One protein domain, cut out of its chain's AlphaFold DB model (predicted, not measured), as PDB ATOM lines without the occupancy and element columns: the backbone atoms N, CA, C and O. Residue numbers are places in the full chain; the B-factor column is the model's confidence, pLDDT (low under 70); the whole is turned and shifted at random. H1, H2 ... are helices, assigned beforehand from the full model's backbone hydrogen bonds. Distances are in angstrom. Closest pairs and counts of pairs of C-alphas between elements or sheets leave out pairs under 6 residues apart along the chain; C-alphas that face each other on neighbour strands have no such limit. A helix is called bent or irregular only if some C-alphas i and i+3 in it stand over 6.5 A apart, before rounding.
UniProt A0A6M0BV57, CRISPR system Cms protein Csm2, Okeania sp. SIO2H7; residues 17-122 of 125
ATOM      1  N   ILE A  17      23.885  -7.114  35.471       96.88
ATOM      2  CA  ILE A  17      23.512  -8.531  35.671       96.88
ATOM      3  C   ILE A  17      23.958  -9.017  37.048       96.88
ATOM      4  O   ILE A  17      23.163  -9.610  37.766       96.88
ATOM      5  N   LYS A  18      25.209  -8.733  37.423       97.69
ATOM      6  CA  LYS A  18      25.771  -9.144  38.711       97.69
ATOM      7  C   LYS A  18      24.947  -8.603  39.883       97.69
ATOM      8  O   LYS A  18      24.458  -9.379  40.692       97.69
ATOM      9  N   ASP A  19      24.732  -7.291  39.920       98.06
ATOM     10  CA  ASP A  19      23.972  -6.642  40.991       98.06
ATOM     11  C   ASP A  19      22.520  -7.123  41.043       98.06
ATOM     12  O   ASP A  19      21.947  -7.263  42.119       98.06
ATOM     13  N   MET A  20      21.919  -7.365  39.875       98.25
ATOM     14  CA  MET A  20      20.576  -7.920  39.766       98.25
ATOM     15  C   MET A  20      20.522  -9.305  40.400       98.25
ATOM     16  O   MET A  20      19.651  -9.536  41.223       98.25
ATOM     17  N   VAL A  21      21.456 -10.193  40.059       98.00
ATOM     18  CA  VAL A  21      21.532 -11.556  40.604       98.00
ATOM     19  C   VAL A  21      21.742 -11.549  42.123       98.00
ATOM     20  O   VAL A  21      21.059 -12.284  42.834       98.00
ATOM     21  N   ASP A  22      22.622 -10.687  42.637       97.94
ATOM     22  CA  ASP A  22      22.856 -10.555  44.083       97.94
ATOM     23  C   ASP A  22      21.590 -10.061  44.815       97.94
ATOM     24  O   ASP A  22      21.207 -10.561  45.879       97.94
ATOM     25  N   ASP A  23      20.898  -9.080  44.236       98.19
ATOM     26  CA  ASP A  23      19.663  -8.530  44.790       98.19
ATOM     27  C   ASP A  23      18.504  -9.553  44.739       98.19
ATOM     28  O   ASP A  23      17.752  -9.700  45.712       98.19
ATOM     29  N   THR A  24      18.352 -10.292  43.633       97.81
ATOM     30  CA  THR A  24      17.299 -11.309  43.473       97.81
ATOM     31  C   THR A  24      17.541 -12.548  44.320       97.81
ATOM     32  O   THR A  24      16.559 -13.153  44.754       97.81
ATOM     33  N   GLN A  25      18.795 -12.897  44.619       98.00
ATOM     34  CA  GLN A  25      19.117 -13.943  45.588       98.00
ATOM     35  C   GLN A  25      18.530 -13.614  46.959       98.00
ATOM     36  O   GLN A  25      17.709 -14.365  47.492       98.00
ATOM     37  N   ASN A  26      18.883 -12.441  47.488       96.94
ATOM     38  CA  ASN A  26      18.410 -11.981  48.790       96.94
ATOM     39  C   ASN A  26      16.876 -11.890  48.847       96.94
ATOM     40  O   ASN A  26      16.253 -12.270  49.843       96.94
ATOM     41  N   LEU A  27      16.242 -11.388  47.782       96.69
ATOM     42  CA  LEU A  27      14.785 -11.328  47.701       96.69
ATOM     43  C   LEU A  27      14.159 -12.726  47.630       96.69
ATOM     44  O   LEU A  27      13.221 -13.005  48.375       96.69
ATOM     45  N   GLY A  28      14.669 -13.607  46.768       96.12
ATOM     46  CA  GLY A  28      14.165 -14.969  46.592       96.12
ATOM     47  C   GLY A  28      14.179 -15.758  47.900       96.12
ATOM     48  O   GLY A  28      13.153 -16.316  48.293       96.12
ATOM     49  N   GLU A  29      15.295 -15.713  48.633       95.88
ATOM     50  CA  GLU A  29      15.441 -16.347  49.950       95.88
ATOM     51  C   GLU A  29      14.450 -15.796  50.988       95.88
ATOM     52  O   GLU A  29      13.856 -16.548  51.766       95.88
ATOM     53  N   ARG A  30      14.218 -14.476  51.000       94.75
ATOM     54  CA  ARG A  30      13.219 -13.852  51.882       94.75
ATOM     55  C   ARG A  30      11.800 -14.291  51.541       94.75
ATOM     56  O   ARG A  30      11.035 -14.625  52.448       94.75
ATOM     57  N   LEU A  31      11.452 -14.295  50.255       94.75
ATOM     58  CA  LEU A  31      10.131 -14.697  49.778       94.75
ATOM     59  C   LEU A  31       9.859 -16.175  50.086       94.75
ATOM     60  O   LEU A  31       8.746 -16.508  50.493       94.75
ATOM     61  N   ALA A  32      10.864 -17.049  49.972       95.00
ATOM     62  CA  ALA A  32      10.731 -18.491  50.202       95.00
ATOM     63  C   ALA A  32      10.217 -18.849  51.604       95.00
ATOM     64  O   ALA A  32       9.541 -19.863  51.775       95.00
ATOM     65  N   LYS A  33      10.461 -17.984  52.596       92.25
ATOM     66  CA  LYS A  33      10.012 -18.195  53.979       92.25
ATOM     67  C   LYS A  33       8.492 -18.260  54.106       92.25
ATOM     68  O   LYS A  33       7.989 -19.016  54.930       92.25
ATOM     69  N   ASN A  34       7.768 -17.463  53.316       90.38
ATOM     70  CA  ASN A  34       6.340 -17.220  53.541       90.38
ATOM     71  C   ASN A  34       5.479 -17.212  52.268       90.38
ATOM     72  O   ASN A  34       4.256 -17.263  52.375       90.38
ATOM     73  N   LEU A  35       6.069 -17.137  51.072       90.75
ATOM     74  CA  LEU A  35       5.351 -17.118  49.799       90.75
ATOM     75  C   LEU A  35       5.407 -18.495  49.134       90.75
ATOM     76  O   LEU A  35       6.485 -19.047  48.925       90.75
ATOM     77  N   LYS A  36       4.237 -19.041  48.783       89.94
ATOM     78  CA  LYS A  36       4.139 -20.362  48.150       89.94
ATOM     79  C   LYS A  36       4.649 -20.341  46.716       89.94
ATOM     80  O   LYS A  36       4.319 -19.426  45.957       89.94
ATOM     81  N   THR A  37       5.327 -21.408  46.309       87.94
ATOM     82  CA  THR A  37       5.882 -21.579  44.959       87.94
ATOM     83  C   THR A  37       4.812 -21.438  43.881       87.94
ATOM     84  O   THR A  37       5.042 -20.791  42.862       87.94
ATOM     85  N   ASN A  38       3.598 -21.942  44.123       87.44
ATOM     86  CA  ASN A  38       2.483 -21.807  43.183       87.44
ATOM     87  C   ASN A  38       2.066 -20.352  42.900       87.44
ATOM     88  O   ASN A  38       1.582 -20.071  41.807       87.44
ATOM     89  N   GLN A  39       2.239 -19.422  43.844       84.12
ATOM     90  CA  GLN A  39       1.915 -18.006  43.611       84.12
ATOM     91  C   GLN A  39       2.964 -17.343  42.722       84.12
ATOM     92  O   GLN A  39       2.632 -16.634  41.776       84.12
ATOM     93  N   VAL A  40       4.230 -17.640  42.999       85.81
ATOM     94  CA  VAL A  40       5.371 -17.109  42.256       85.81
ATOM     95  C   VAL A  40       5.405 -17.672  40.827       85.81
ATOM     96  O   VAL A  40       5.580 -16.928  39.864       85.81
ATOM     97  N   ARG A  41       5.129 -18.973  40.666       85.50
ATOM     98  CA  ARG A  41       5.034 -19.657  39.368       85.50
ATOM     99  C   ARG A  41       3.945 -19.063  38.474       85.50
ATOM    100  O   ARG A  41       4.209 -18.793  37.314       85.50
ATOM    101  N   LYS A  42       2.757 -18.766  39.016       89.56
ATOM    102  CA  LYS A  42       1.672 -18.128  38.244       89.56
ATOM    103  C   LYS A  42       2.073 -16.781  37.652       89.56
ATOM    104  O   LYS A  42       1.602 -16.425  36.574       89.56
ATOM    105  N   PHE A  43       2.894 -16.018  38.369       90.25
ATOM    106  CA  PHE A  43       3.416 -14.760  37.855       90.25
ATOM    107  C   PHE A  43       4.455 -15.001  36.750       90.25
ATOM    108  O   PHE A  43       4.350 -14.399  35.685       90.25
ATOM    109  N   LEU A  44       5.381 -15.951  36.945       91.19
ATOM    110  CA  LEU A  44       6.329 -16.365  35.900       91.19
ATOM    111  C   LEU A  44       5.631 -16.799  34.619       91.19
ATOM    112  O   LEU A  44       6.039 -16.408  33.534       91.19
ATOM    113  N   ASP A  45       4.578 -17.602  34.745       92.94
ATOM    114  CA  ASP A  45       3.826 -18.111  33.606       92.94
ATOM    115  C   ASP A  45       3.206 -16.958  32.807       92.94
ATOM    116  O   ASP A  45       3.193 -16.994  31.577       92.94
ATOM    117  N   ALA A  46       2.730 -15.909  33.486       92.75
ATOM    118  CA  ALA A  46       2.209 -14.712  32.834       92.75
ATOM    119  C   ALA A  46       3.311 -13.946  32.081       92.75
ATOM    120  O   ALA A  46       3.125 -13.598  30.916       92.75
ATOM    121  N   VAL A  47       4.487 -13.770  32.695       93.31
ATOM    122  CA  VAL A  47       5.658 -13.151  32.046       93.31
ATOM    123  C   VAL A  47       6.134 -13.977  30.843       93.31
ATOM    124  O   VAL A  47       6.376 -13.435  29.766       93.31
ATOM    125  N   ASN A  48       6.197 -15.302  30.978       90.56
ATOM    126  CA  ASN A  48       6.608 -16.208  29.907       90.56
ATOM    127  C   ASN A  48       5.630 -16.217  28.732       90.56
ATOM    128  O   ASN A  48       6.062 -16.322  27.588       90.56
ATOM    129  N   ARG A  49       4.323 -16.065  28.975       91.06
ATOM    130  CA  ARG A  49       3.341 -15.903  27.891       91.06
ATOM    131  C   ARG A  49       3.610 -14.642  27.081       91.06
ATOM    132  O   ARG A  49       3.538 -14.700  25.859       91.06
ATOM    133  N   LEU A  50       3.969 -13.538  27.740       89.81
ATOM    134  CA  LEU A  50       4.361 -12.303  27.054       89.81
ATOM    135  C   LEU A  50       5.664 -12.489  26.266       89.81
ATOM    136  O   LEU A  50       5.753 -12.013  25.140       89.81
ATOM    137  N   LYS A  51       6.631 -13.245  26.801       86.81
ATOM    138  CA  LYS A  51       7.884 -13.606  26.109       86.81
ATOM    139  C   LYS A  51       7.655 -14.503  24.882       86.81
ATOM    140  O   LYS A  51       8.311 -14.314  23.870       86.81
ATOM    141  N   ALA A  52       6.735 -15.467  24.962       80.69
ATOM    142  CA  ALA A  52       6.577 -16.538  23.972       80.69
ATOM    143  C   ALA A  52       5.793 -16.162  22.703       80.69
ATOM    144  O   ALA A  52       5.832 -16.911  21.730       80.69
ATOM    145  N   GLN A  53       5.054 -15.048  22.691       71.25
ATOM    146  CA  GLN A  53       4.358 -14.631  21.462       71.25
ATOM    147  C   GLN A  53       5.400 -14.140  20.412       71.25
ATOM    148  O   GLN A  53       6.378 -13.494  20.798       71.25
ATOM    149  N   PRO A  54       5.252 -14.497  19.123       56.19
ATOM    150  CA  PRO A  54       6.331 -14.486  18.126       56.19
ATOM    151  C   PRO A  54       6.908 -13.093  17.825       56.19
ATOM    152  O   PRO A  54       6.175 -12.128  17.640       56.19
ATOM    153  N   GLU A  55       8.238 -13.017  17.695       57.16
ATOM    154  CA  GLU A  55       9.021 -11.787  17.454       57.16
ATOM    155  C   GLU A  55       8.751 -11.102  16.098       57.16
ATOM    156  O   GLU A  55       9.209  -9.986  15.879       57.16
ATOM    157  N   LYS A  56       8.014 -11.736  15.175       51.16
ATOM    158  CA  LYS A  56       7.731 -11.174  13.840       51.16
ATOM    159  C   LYS A  56       6.481 -10.291  13.762       51.16
ATOM    160  O   LYS A  56       6.346  -9.571  12.782       51.16
ATOM    161  N   GLU A  57       5.588 -10.345  14.753       51.47
ATOM    162  CA  GLU A  57       4.287  -9.647  14.710       51.47
ATOM    163  C   GLU A  57       4.085  -8.629  15.840       51.47
ATOM    164  O   GLU A  57       3.078  -7.929  15.843       51.47
ATOM    165  N   LYS A  58       5.023  -8.505  16.787       60.50
ATOM    166  CA  LYS A  58       4.842  -7.614  17.936       60.50
ATOM    167  C   LYS A  58       5.463  -6.250  17.735       60.50
ATOM    168  O   LYS A  58       6.687  -6.129  17.667       60.50
ATOM    169  N   ASP A  59       4.625  -5.228  17.809       79.06
ATOM    170  CA  ASP A  59       5.077  -3.925  18.274       79.06
ATOM    171  C   ASP A  59       5.428  -4.035  19.771       79.06
ATOM    172  O   ASP A  59       4.714  -4.665  20.561       79.06
ATOM    173  N   PHE A  60       6.543  -3.438  20.181       86.56
ATOM    174  CA  PHE A  60       6.931  -3.359  21.585       86.56
ATOM    175  C   PHE A  60       5.827  -2.724  22.449       86.56
ATOM    176  O   PHE A  60       5.676  -3.096  23.614       86.56
ATOM    177  N   GLU A  61       4.997  -1.847  21.881       87.94
ATOM    178  CA  GLU A  61       3.841  -1.268  22.574       87.94
ATOM    179  C   GLU A  61       2.807  -2.316  23.032       87.94
ATOM    180  O   GLU A  61       2.208  -2.171  24.106       87.94
ATOM    181  N   GLU A  62       2.640  -3.426  22.305       89.12
ATOM    182  CA  GLU A  62       1.779  -4.532  22.747       89.12
ATOM    183  C   GLU A  62       2.387  -5.276  23.938       89.12
ATOM    184  O   GLU A  62       1.687  -5.581  24.909       89.12
ATOM    185  N   ILE A  63       3.703  -5.527  23.907       90.06
ATOM    186  CA  ILE A  63       4.429  -6.129  25.035       90.06
ATOM    187  C   ILE A  63       4.297  -5.223  26.255       90.06
ATOM    188  O   ILE A  63       3.924  -5.688  27.332       90.06
ATOM    189  N   LYS A  64       4.556  -3.927  26.085       90.56
ATOM    190  CA  LYS A  64       4.470  -2.921  27.142       90.56
ATOM    191  C   LYS A  64       3.075  -2.888  27.763       90.56
ATOM    192  O   LYS A  64       2.952  -2.954  28.986       90.56
ATOM    193  N   SER A  65       2.030  -2.889  26.938       92.50
ATOM    194  CA  SER A  65       0.635  -2.973  27.388       92.50
ATOM    195  C   SER A  65       0.357  -4.273  28.150       92.50
ATOM    196  O   SER A  65      -0.208  -4.248  29.246       92.50
ATOM    197  N   GLY A  66       0.816  -5.412  27.628       92.69
ATOM    198  CA  GLY A  66       0.681  -6.714  28.277       92.69
ATOM    199  C   GLY A  66       1.380  -6.783  29.637       92.69
ATOM    200  O   GLY A  66       0.831  -7.336  30.590       92.69
ATOM    201  N   VAL A  67       2.557  -6.168  29.764       93.81
ATOM    202  CA  VAL A  67       3.291  -6.085  31.030       93.81
ATOM    203  C   VAL A  67       2.572  -5.182  32.039       93.81
ATOM    204  O   VAL A  67       2.481  -5.539  33.215       93.81
ATOM    205  N   GLN A  68       1.987  -4.057  31.610       94.94
ATOM    206  CA  GLN A  68       1.176  -3.200  32.492       94.94
ATOM    207  C   GLN A  68      -0.017  -3.959  33.097       94.94
ATOM    208  O   GLN A  68      -0.342  -3.773  34.272       94.94
ATOM    209  N   LEU A  69      -0.616  -4.883  32.339       94.19
ATOM    210  CA  LEU A  69      -1.718  -5.734  32.806       94.19
ATOM    211  C   LEU A  69      -1.308  -6.781  33.855       94.19
ATOM    212  O   LEU A  69      -2.179  -7.409  34.459       94.19
ATOM    213  N   LEU A  70      -0.014  -6.947  34.143       94.50
ATOM    214  CA  LEU A  70       0.444  -7.785  35.253       94.50
ATOM    215  C   LEU A  70       0.297  -7.090  36.618       94.50
ATOM    216  O   LEU A  70       0.240  -7.762  37.653       94.50
ATOM    217  N   ARG A  71       0.199  -5.753  36.651       95.38
ATOM    218  CA  ARG A  71       0.111  -4.974  37.901       95.38
ATOM    219  C   ARG A  71      -1.130  -5.321  38.739       95.38
ATOM    220  O   ARG A  71      -0.962  -5.563  39.936       95.38
ATOM    221  N   PRO A  72      -2.352  -5.450  38.173       94.06
ATOM    222  CA  PRO A  72      -3.520  -5.904  38.931       94.06
ATOM    223  C   PRO A  72      -3.350  -7.299  39.550       94.06
ATOM    224  O   PRO A  72      -3.785  -7.526  40.679       94.06
ATOM    225  N   GLN A  73      -2.685  -8.230  38.852       90.38
ATOM    226  CA  GLN A  73      -2.414  -9.575  39.376       90.38
ATOM    227  C   GLN A  73      -1.493  -9.520  40.605       90.38
ATOM    228  O   GLN A  73      -1.754 -10.198  41.601       90.38
ATOM    229  N   LEU A  74      -0.447  -8.691  40.553       93.12
ATOM    230  CA  LEU A  74       0.465  -8.455  41.676       93.12
ATOM    231  C   LEU A  74      -0.249  -7.792  42.856       93.12
ATOM    232  O   LEU A  74      -0.112  -8.254  43.988       93.12
ATOM    233  N   ALA A  75      -1.051  -6.757  42.592       93.69
ATOM    234  CA  ALA A  75      -1.821  -6.055  43.613       93.69
ATOM    235  C   ALA A  75      -2.799  -6.998  44.331       93.69
ATOM    236  O   ALA A  75      -2.864  -7.017  45.560       93.69
ATOM    237  N   TYR A  76      -3.507  -7.845  43.579       92.00
ATOM    238  CA  TYR A  76      -4.406  -8.845  44.150       92.00
ATOM    239  C   TYR A  76      -3.657  -9.879  45.007       92.00
ATOM    240  O   TYR A  76      -4.094 -10.203  46.114       92.00
ATOM    241  N   ALA A  77      -2.512 -10.380  44.532       89.94
ATOM    242  CA  ALA A  77      -1.693 -11.326  45.287       89.94
ATOM    243  C   ALA A  77      -1.183 -10.716  46.605       89.94
ATOM    244  O   ALA A  77      -1.288 -11.356  47.653       89.94
ATOM    245  N   ALA A  78      -0.704  -9.469  46.566       93.31
ATOM    246  CA  ALA A  78      -0.240  -8.720  47.733       93.31
ATOM    247  C   ALA A  78      -1.369  -8.422  48.734       93.31
ATOM    248  O   ALA A  78      -1.179  -8.583  49.941       93.31
ATOM    249  N   ALA A  79      -2.563  -8.065  48.249       93.81
ATOM    250  CA  ALA A  79      -3.738  -7.840  49.091       93.81
ATOM    251  C   ALA A  79      -4.198  -9.125  49.800       93.81
ATOM    252  O   ALA A  79      -4.592  -9.093  50.965       93.81
ATOM    253  N   ARG A  80      -4.120 -10.274  49.115       92.12
ATOM    254  CA  ARG A  80      -4.494 -11.576  49.681       92.12
ATOM    255  C   ARG A  80      -3.439 -12.135  50.635       92.12
ATOM    256  O   ARG A  80      -3.784 -12.852  51.573       92.12
ATOM    257  N   GLN A  81      -2.162 -11.859  50.387       90.50
ATOM    258  CA  GLN A  81      -1.053 -12.439  51.131       90.50
ATOM    259  C   GLN A  81       0.062 -11.409  51.332       90.50
ATOM    260  O   GLN A  81       0.804 -11.086  50.408       90.50
ATOM    261  N   LYS A  82       0.255 -10.969  52.583       91.62
ATOM    262  CA  LYS A  82       1.270  -9.957  52.938       91.62
ATOM    263  C   LYS A  82       2.690 -10.319  52.488       91.62
ATOM    264  O   LYS A  82       3.460  -9.433  52.146       91.62
ATOM    265  N   SER A  83       3.042 -11.606  52.438       90.44
ATOM    266  CA  SER A  83       4.365 -12.044  51.973       90.44
ATOM    267  C   SER A  83       4.602 -11.858  50.469       90.44
ATOM    268  O   SER A  83       5.719 -12.079  50.016       90.44
ATOM    269  N   ALA A  84       3.583 -11.474  49.694       93.31
ATOM    270  CA  ALA A  84       3.718 -11.109  48.286       93.31
ATOM    271  C   ALA A  84       3.958  -9.601  48.071       93.31
ATOM    272  O   ALA A  84       4.262  -9.209  46.948       93.31
ATOM    273  N   VAL A  85       3.859  -8.764  49.114       95.44
ATOM    274  CA  VAL A  85       4.049  -7.303  49.007       95.44
ATOM    275  C   VAL A  85       5.454  -6.964  48.506       95.44
ATOM    276  O   VAL A  85       5.589  -6.202  47.558       95.44
ATOM    277  N   ASP A  86       6.497  -7.589  49.062       95.12
ATOM    278  CA  ASP A  86       7.883  -7.348  48.626       95.12
ATOM    279  C   ASP A  86       8.079  -7.672  47.134       95.12
ATOM    280  O   ASP A  86       8.732  -6.920  46.410       95.12
ATOM    281  N   LEU A  87       7.477  -8.772  46.660       95.31
ATOM    282  CA  LEU A  87       7.500  -9.146  45.246       95.31
ATOM    283  C   LEU A  87       6.749  -8.114  44.397       95.31
ATOM    284  O   LEU A  87       7.268  -7.684  43.371       95.31
ATOM    285  N   GLN A  88       5.556  -7.693  44.825       96.44
ATOM    286  CA  GLN A  88       4.756  -6.695  44.115       96.44
ATOM    287  C   GLN A  88       5.487  -5.358  43.991       96.44
ATOM    288  O   GLN A  88       5.545  -4.826  42.887       96.44
ATOM    289  N   LEU A  89       6.095  -4.848  45.063       97.38
ATOM    290  CA  LEU A  89       6.820  -3.576  45.035       97.38
ATOM    291  C   LEU A  89       8.015  -3.605  44.074       97.38
ATOM    292  O   LEU A  89       8.220  -2.666  43.307       97.38
ATOM    293  N   VAL A  90       8.799  -4.688  44.088       97.81
ATOM    294  CA  VAL A  90       9.951  -4.839  43.185       97.81
ATOM    295  C   VAL A  90       9.500  -4.984  41.735       97.81
ATOM    296  O   VAL A  90      10.069  -4.337  40.857       97.81
ATOM    297  N   MET A  91       8.469  -5.792  41.481       97.62
ATOM    298  CA  MET A  91       7.932  -5.979  40.136       97.62
ATOM    299  C   MET A  91       7.305  -4.704  39.587       97.62
ATOM    300  O   MET A  91       7.535  -4.374  38.434       97.62
ATOM    301  N   GLU A  92       6.567  -3.948  40.396       97.44
ATOM    302  CA  GLU A  92       5.986  -2.674  39.973       97.44
ATOM    303  C   GLU A  92       7.061  -1.635  39.642       97.44
ATOM    304  O   GLU A  92       6.984  -0.988  38.598       97.44
ATOM    305  N   ALA A  93       8.104  -1.530  40.470       98.19
ATOM    306  CA  ALA A  93       9.247  -0.672  40.171       98.19
ATOM    307  C   ALA A  93       9.927  -1.072  38.853       98.19
ATOM    308  O   ALA A  93      10.275  -0.205  38.055       98.19
ATOM    309  N   ALA A  94      10.089  -2.375  38.607       98.25
ATOM    310  CA  ALA A  94      10.692  -2.880  37.382       98.25
ATOM    311  C   ALA A  94       9.804  -2.640  36.150       98.25
ATOM    312  O   ALA A  94      10.313  -2.204  35.124       98.25
ATOM    313  N   ILE A  95       8.488  -2.851  36.263       97.62
ATOM    314  CA  ILE A  95       7.508  -2.595  35.196       97.62
ATOM    315  C   ILE A  95       7.523  -1.122  34.774       97.62
ATOM    316  O   ILE A  95       7.479  -0.825  33.583       97.62
ATOM    317  N   ASN A  96       7.641  -0.199  35.732       96.94
ATOM    318  CA  ASN A  96       7.720   1.239  35.451       96.94
ATOM    319  C   ASN A  96       9.004   1.653  34.711       96.94
ATOM    320  O   ASN A  96       9.069   2.768  34.209       96.94
ATOM    321  N   GLN A  97      10.006   0.773  34.644       97.88
ATOM    322  CA  GLN A  97      11.278   1.007  33.959       97.88
ATOM    323  C   GLN A  97      11.367   0.285  32.601       97.88
ATOM    324  O   GLN A  97      12.457   0.157  32.048       97.88
ATOM    325  N   ILE A  98      10.248  -0.211  32.059       96.38
ATOM    326  CA  ILE A  98      10.208  -0.871  30.746       96.38
ATOM    327  C   ILE A  98       9.825   0.143  29.669       96.38
ATOM    328  O   ILE A  98       8.645   0.428  29.450       96.38
ATOM    329  N   ASN A  99      10.841   0.679  28.996       94.12
ATOM    330  CA  ASN A  99      10.691   1.692  27.955       94.12
ATOM    331  C   ASN A  99      10.950   1.136  26.558       94.12
ATOM    332  O   ASN A  99      10.397   1.673  25.604       94.12
ATOM    333  N   GLU A 100      11.765   0.084  26.450       93.56
ATOM    334  CA  GLU A 100      12.172  -0.551  25.193       93.56
ATOM    335  C   GLU A 100      12.301  -2.081  25.350       93.56
ATOM    336  O   GLU A 100      12.269  -2.625  26.461       93.56
ATOM    337  N   ALA A 101      12.462  -2.803  24.235       91.94
ATOM    338  CA  ALA A 101      12.499  -4.270  24.219       91.94
ATOM    339  C   ALA A 101      13.590  -4.860  25.134       91.94
ATOM    340  O   ALA A 101      13.365  -5.862  25.812       91.94
ATOM    341  N   GLU A 102      14.745  -4.204  25.219       94.00
ATOM    342  CA  GLU A 102      15.865  -4.616  26.072       94.00
ATOM    343  C   GLU A 102      15.532  -4.528  27.567       94.00
ATOM    344  O   GLU A 102      15.974  -5.369  28.358       94.00
ATOM    345  N   ASP A 103      14.707  -3.556  27.968       96.56
ATOM    346  CA  ASP A 103      14.216  -3.459  29.344       96.56
ATOM    347  C   ASP A 103      13.265  -4.616  29.656       96.56
ATOM    348  O   ASP A 103      13.311  -5.182  30.748       96.56
ATOM    349  N   PHE A 104      12.433  -5.014  28.687       95.62
ATOM    350  CA  PHE A 104      11.583  -6.191  28.832       95.62
ATOM    351  C   PHE A 104      12.413  -7.476  28.939       95.62
ATOM    352  O   PHE A 104      12.164  -8.293  29.827       95.62
ATOM    353  N   THR A 105      13.454  -7.639  28.117       95.06
ATOM    354  CA  THR A 105      14.409  -8.747  28.269       95.06
ATOM    355  C   THR A 105      15.010  -8.757  29.673       95.06
ATOM    356  O   THR A 105      15.073  -9.808  30.316       95.06
ATOM    357  N   ARG A 106      15.392  -7.588  30.197       97.56
ATOM    358  CA  ARG A 106      15.913  -7.468  31.559       97.56
ATOM    359  C   ARG A 106      14.873  -7.821  32.625       97.56
ATOM    360  O   ARG A 106      15.208  -8.473  33.611       97.56
ATOM    361  N   PHE A 107      13.619  -7.433  32.428       97.81
ATOM    362  CA  PHE A 107      12.508  -7.749  33.326       97.81
ATOM    363  C   PHE A 107      12.231  -9.255  33.397       97.81
ATOM    364  O   PHE A 107      12.015  -9.803  34.481       97.81
ATOM    365  N   VAL A 108      12.294  -9.940  32.254       96.50
ATOM    366  CA  VAL A 108      12.200 -11.403  32.185       96.50
ATOM    367  C   VAL A 108      13.323 -12.042  33.003       96.50
ATOM    368  O   VAL A 108      13.040 -12.868  33.869       96.50
ATOM    369  N   GLN A 109      14.575 -11.615  32.804       97.56
ATOM    370  CA  GLN A 109      15.730 -12.139  33.547       97.56
ATOM    371  C   GLN A 109      15.615 -11.895  35.060       97.56
ATOM    372  O   GLN A 109      15.889 -12.794  35.856       97.56
ATOM    373  N   LEU A 110      15.180 -10.697  35.464       98.19
ATOM    374  CA  LEU A 110      14.907 -10.351  36.860       98.19
ATOM    375  C   LEU A 110      13.874 -11.314  37.464       98.19
ATOM    376  O   LEU A 110      14.092 -11.868  38.542       98.19
ATOM    377  N   THR A 111      12.763 -11.524  36.752       97.00
ATOM    378  CA  THR A 111      11.679 -12.410  37.186       97.00
ATOM    379  C   THR A 111      12.175 -13.847  37.306       97.00
ATOM    380  O   THR A 111      12.033 -14.443  38.365       97.00
ATOM    381  N   GLU A 112      12.809 -14.400  36.272       96.06
ATOM    382  CA  GLU A 112      13.360 -15.763  36.285       96.06
ATOM    383  C   GLU A 112      14.346 -15.963  37.452       96.06
ATOM    384  O   GLU A 112      14.277 -16.971  38.161       96.06
ATOM    385  N   SER A 113      15.206 -14.973  37.713       97.38
ATOM    386  CA  SER A 113      16.207 -15.029  38.780       97.38
ATOM    387  C   SER A 113      15.589 -15.073  40.184       97.38
ATOM    388  O   SER A 113      15.961 -15.933  40.984       97.38
ATOM    389  N   ILE A 114      14.585 -14.236  40.480       96.44
ATOM    390  CA  ILE A 114      13.877 -14.259  41.779       96.44
ATOM    391  C   ILE A 114      13.281 -15.638  42.055       96.44
ATOM    392  O   ILE A 114      13.295 -16.120  43.187       96.44
ATOM    393  N   ILE A 115      12.763 -16.285  41.016       93.62
ATOM    394  CA  ILE A 115      12.050 -17.555  41.132       93.62
ATOM    395  C   ILE A 115      13.018 -18.714  41.275       93.62
ATOM    396  O   ILE A 115      12.767 -19.622  42.068       93.62
ATOM    397  N   ALA A 116      14.141 -18.663  40.557       95.00
ATOM    398  CA  ALA A 116      15.230 -19.607  40.734       95.00
ATOM    399  C   ALA A 116      15.714 -19.609  42.192       95.00
ATOM    400  O   ALA A 116      15.757 -20.670  42.814       95.00
ATOM    401  N   TYR A 117      15.979 -18.432  42.770       96.56
ATOM    402  CA  TYR A 117      16.435 -18.321  44.157       96.56
ATOM    403  C   TYR A 117      15.349 -18.626  45.191       96.56
ATOM    404  O   TYR A 117      15.630 -19.289  46.186       96.56
ATOM    405  N   HIS A 118      14.096 -18.235  44.943       95.88
ATOM    406  CA  HIS A 118      12.958 -18.643  45.777       95.88
ATOM    407  C   HIS A 118      12.848 -20.170  45.868       95.88
ATOM    408  O   HIS A 118      12.736 -20.731  46.962       95.88
ATOM    409  N   LYS A 119      12.939 -20.855  44.722       93.44
ATOM    410  CA  LYS A 119      12.887 -22.316  44.661       93.44
ATOM    411  C   LYS A 119      14.118 -22.954  45.307       93.44
ATOM    412  O   LYS A 119      13.965 -23.916  46.055       93.44
ATOM    413  N   ALA A 120      15.315 -22.419  45.055       95.25
ATOM    414  CA  ALA A 120      16.561 -22.907  45.650       95.25
ATOM    415  C   ALA A 120      16.557 -22.801  47.185       95.25
ATOM    416  O   ALA A 120      17.060 -23.692  47.864       95.25
ATOM    417  N   ALA A 121      15.917 -21.766  47.733       95.06
ATOM    418  CA  ALA A 121      15.763 -21.551  49.169       95.06
ATOM    419  C   ALA A 121      14.661 -22.411  49.830       95.06
ATOM    420  O   ALA A 121      14.330 -22.205  50.998       95.06
ATOM    421  N   GLY A 122      14.079 -23.376  49.107       91.25
ATOM    422  CA  GLY A 122      13.102 -24.318  49.658       91.25
ATOM    423  C   GLY A 122      11.677 -23.770  49.760       91.25
ATOM    424  O   GLY A 122      10.923 -24.193  50.640       91.25
TER     425      GLY A 122
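AT A GLANCE: This is residues 17 to 122 of the 125 residues of the protein "CRISPR system Cms protein Csm2" of Okeania sp. SIO2H7 (UniProt A0A6M0BV57). The model is an up-and-down bundle in which H2, H4, H5 and H6 form a ring of four helices, and H1 packs slantwise on H6 from outside that ring. H3 lies nearly in line ahead of H4 and packs on H2 near the end of the bundle where residues 53 to 59 form a link. The printed part has 106 residues with six named helices, H1 to H6 in order along the chain, and no named strand; the class is all helix. It is compact, with a radius of gyration of the C-alphas of 13.4 A and spans of 40 by 31 by 20 A.

IN THESE COORDINATES: H1, residues 17 to 32, begins at C-alpha 17 at (23.512, -8.531, 35.671) and is 21.8 A long from first to last C-alpha. H2, residues 37 to 52, is 21.6 A long and ends at C-alpha 52 at (6.577, -16.538, 23.972). H3 holds residues 60 to 68 and is 12.3 A long; H4, residues 70 to 80, is 15.7 A long. H5, residues 82 to 95, is 20.2 A long and only just irregular: C-alphas 83 and 86 are 6.8 A apart. H6, residues 101 to 120, is the longest at 28.7 A and ends at C-alpha 120 at (16.561, -22.907, 45.650).

HOW THE PARTS SIT: H1, H2, H4, H5 and H6 form a bundle, up and down, each running against the one before it. H1 touches H6 at a steep tilt of 43 degrees, the same way; the closest C-alphas, of Gly 28 and His 118, are 4.0 A apart. With residues 27 to 31 alone it touches H5, closest at Leu 31 and Ser 83, whose C-alphas are 6.7 A apart. H2 is the hub and touches three helices. It touches H6 at a shallow tilt of 25 degrees, opposite ways, with the closest C-alphas, of Val 47 and Val 108, 6.8 A apart. With residues 39 to 46 alone it touches H4, closest at the C-alphas of Ala 46 and Leu 70, 7.5 A apart. H2 and H3 are a helical hairpin, closest at the C-alphas of Leu 50 and Ile 63, 6.5 A apart. H4 and H5 are another, closest at the C-alphas of Ala 78 and Ala 84, 4.7 A apart. H5 and H6 are close but not clearly touching. H2 and H5 are apart, as are H4 and H6. Every O i to N i+4 pair is within hydrogen-bond range in H1, H2, H3, H4 and H6; in H5 8 of 10 are.

THE WHOLE: The two C-alphas farthest apart, of Lys 33 and Lys 56, are 40.8 A apart. The printed part has no cut and no long link. Mean pLDDT of the printed part is 91.6; residues 54 to 58 are under 70.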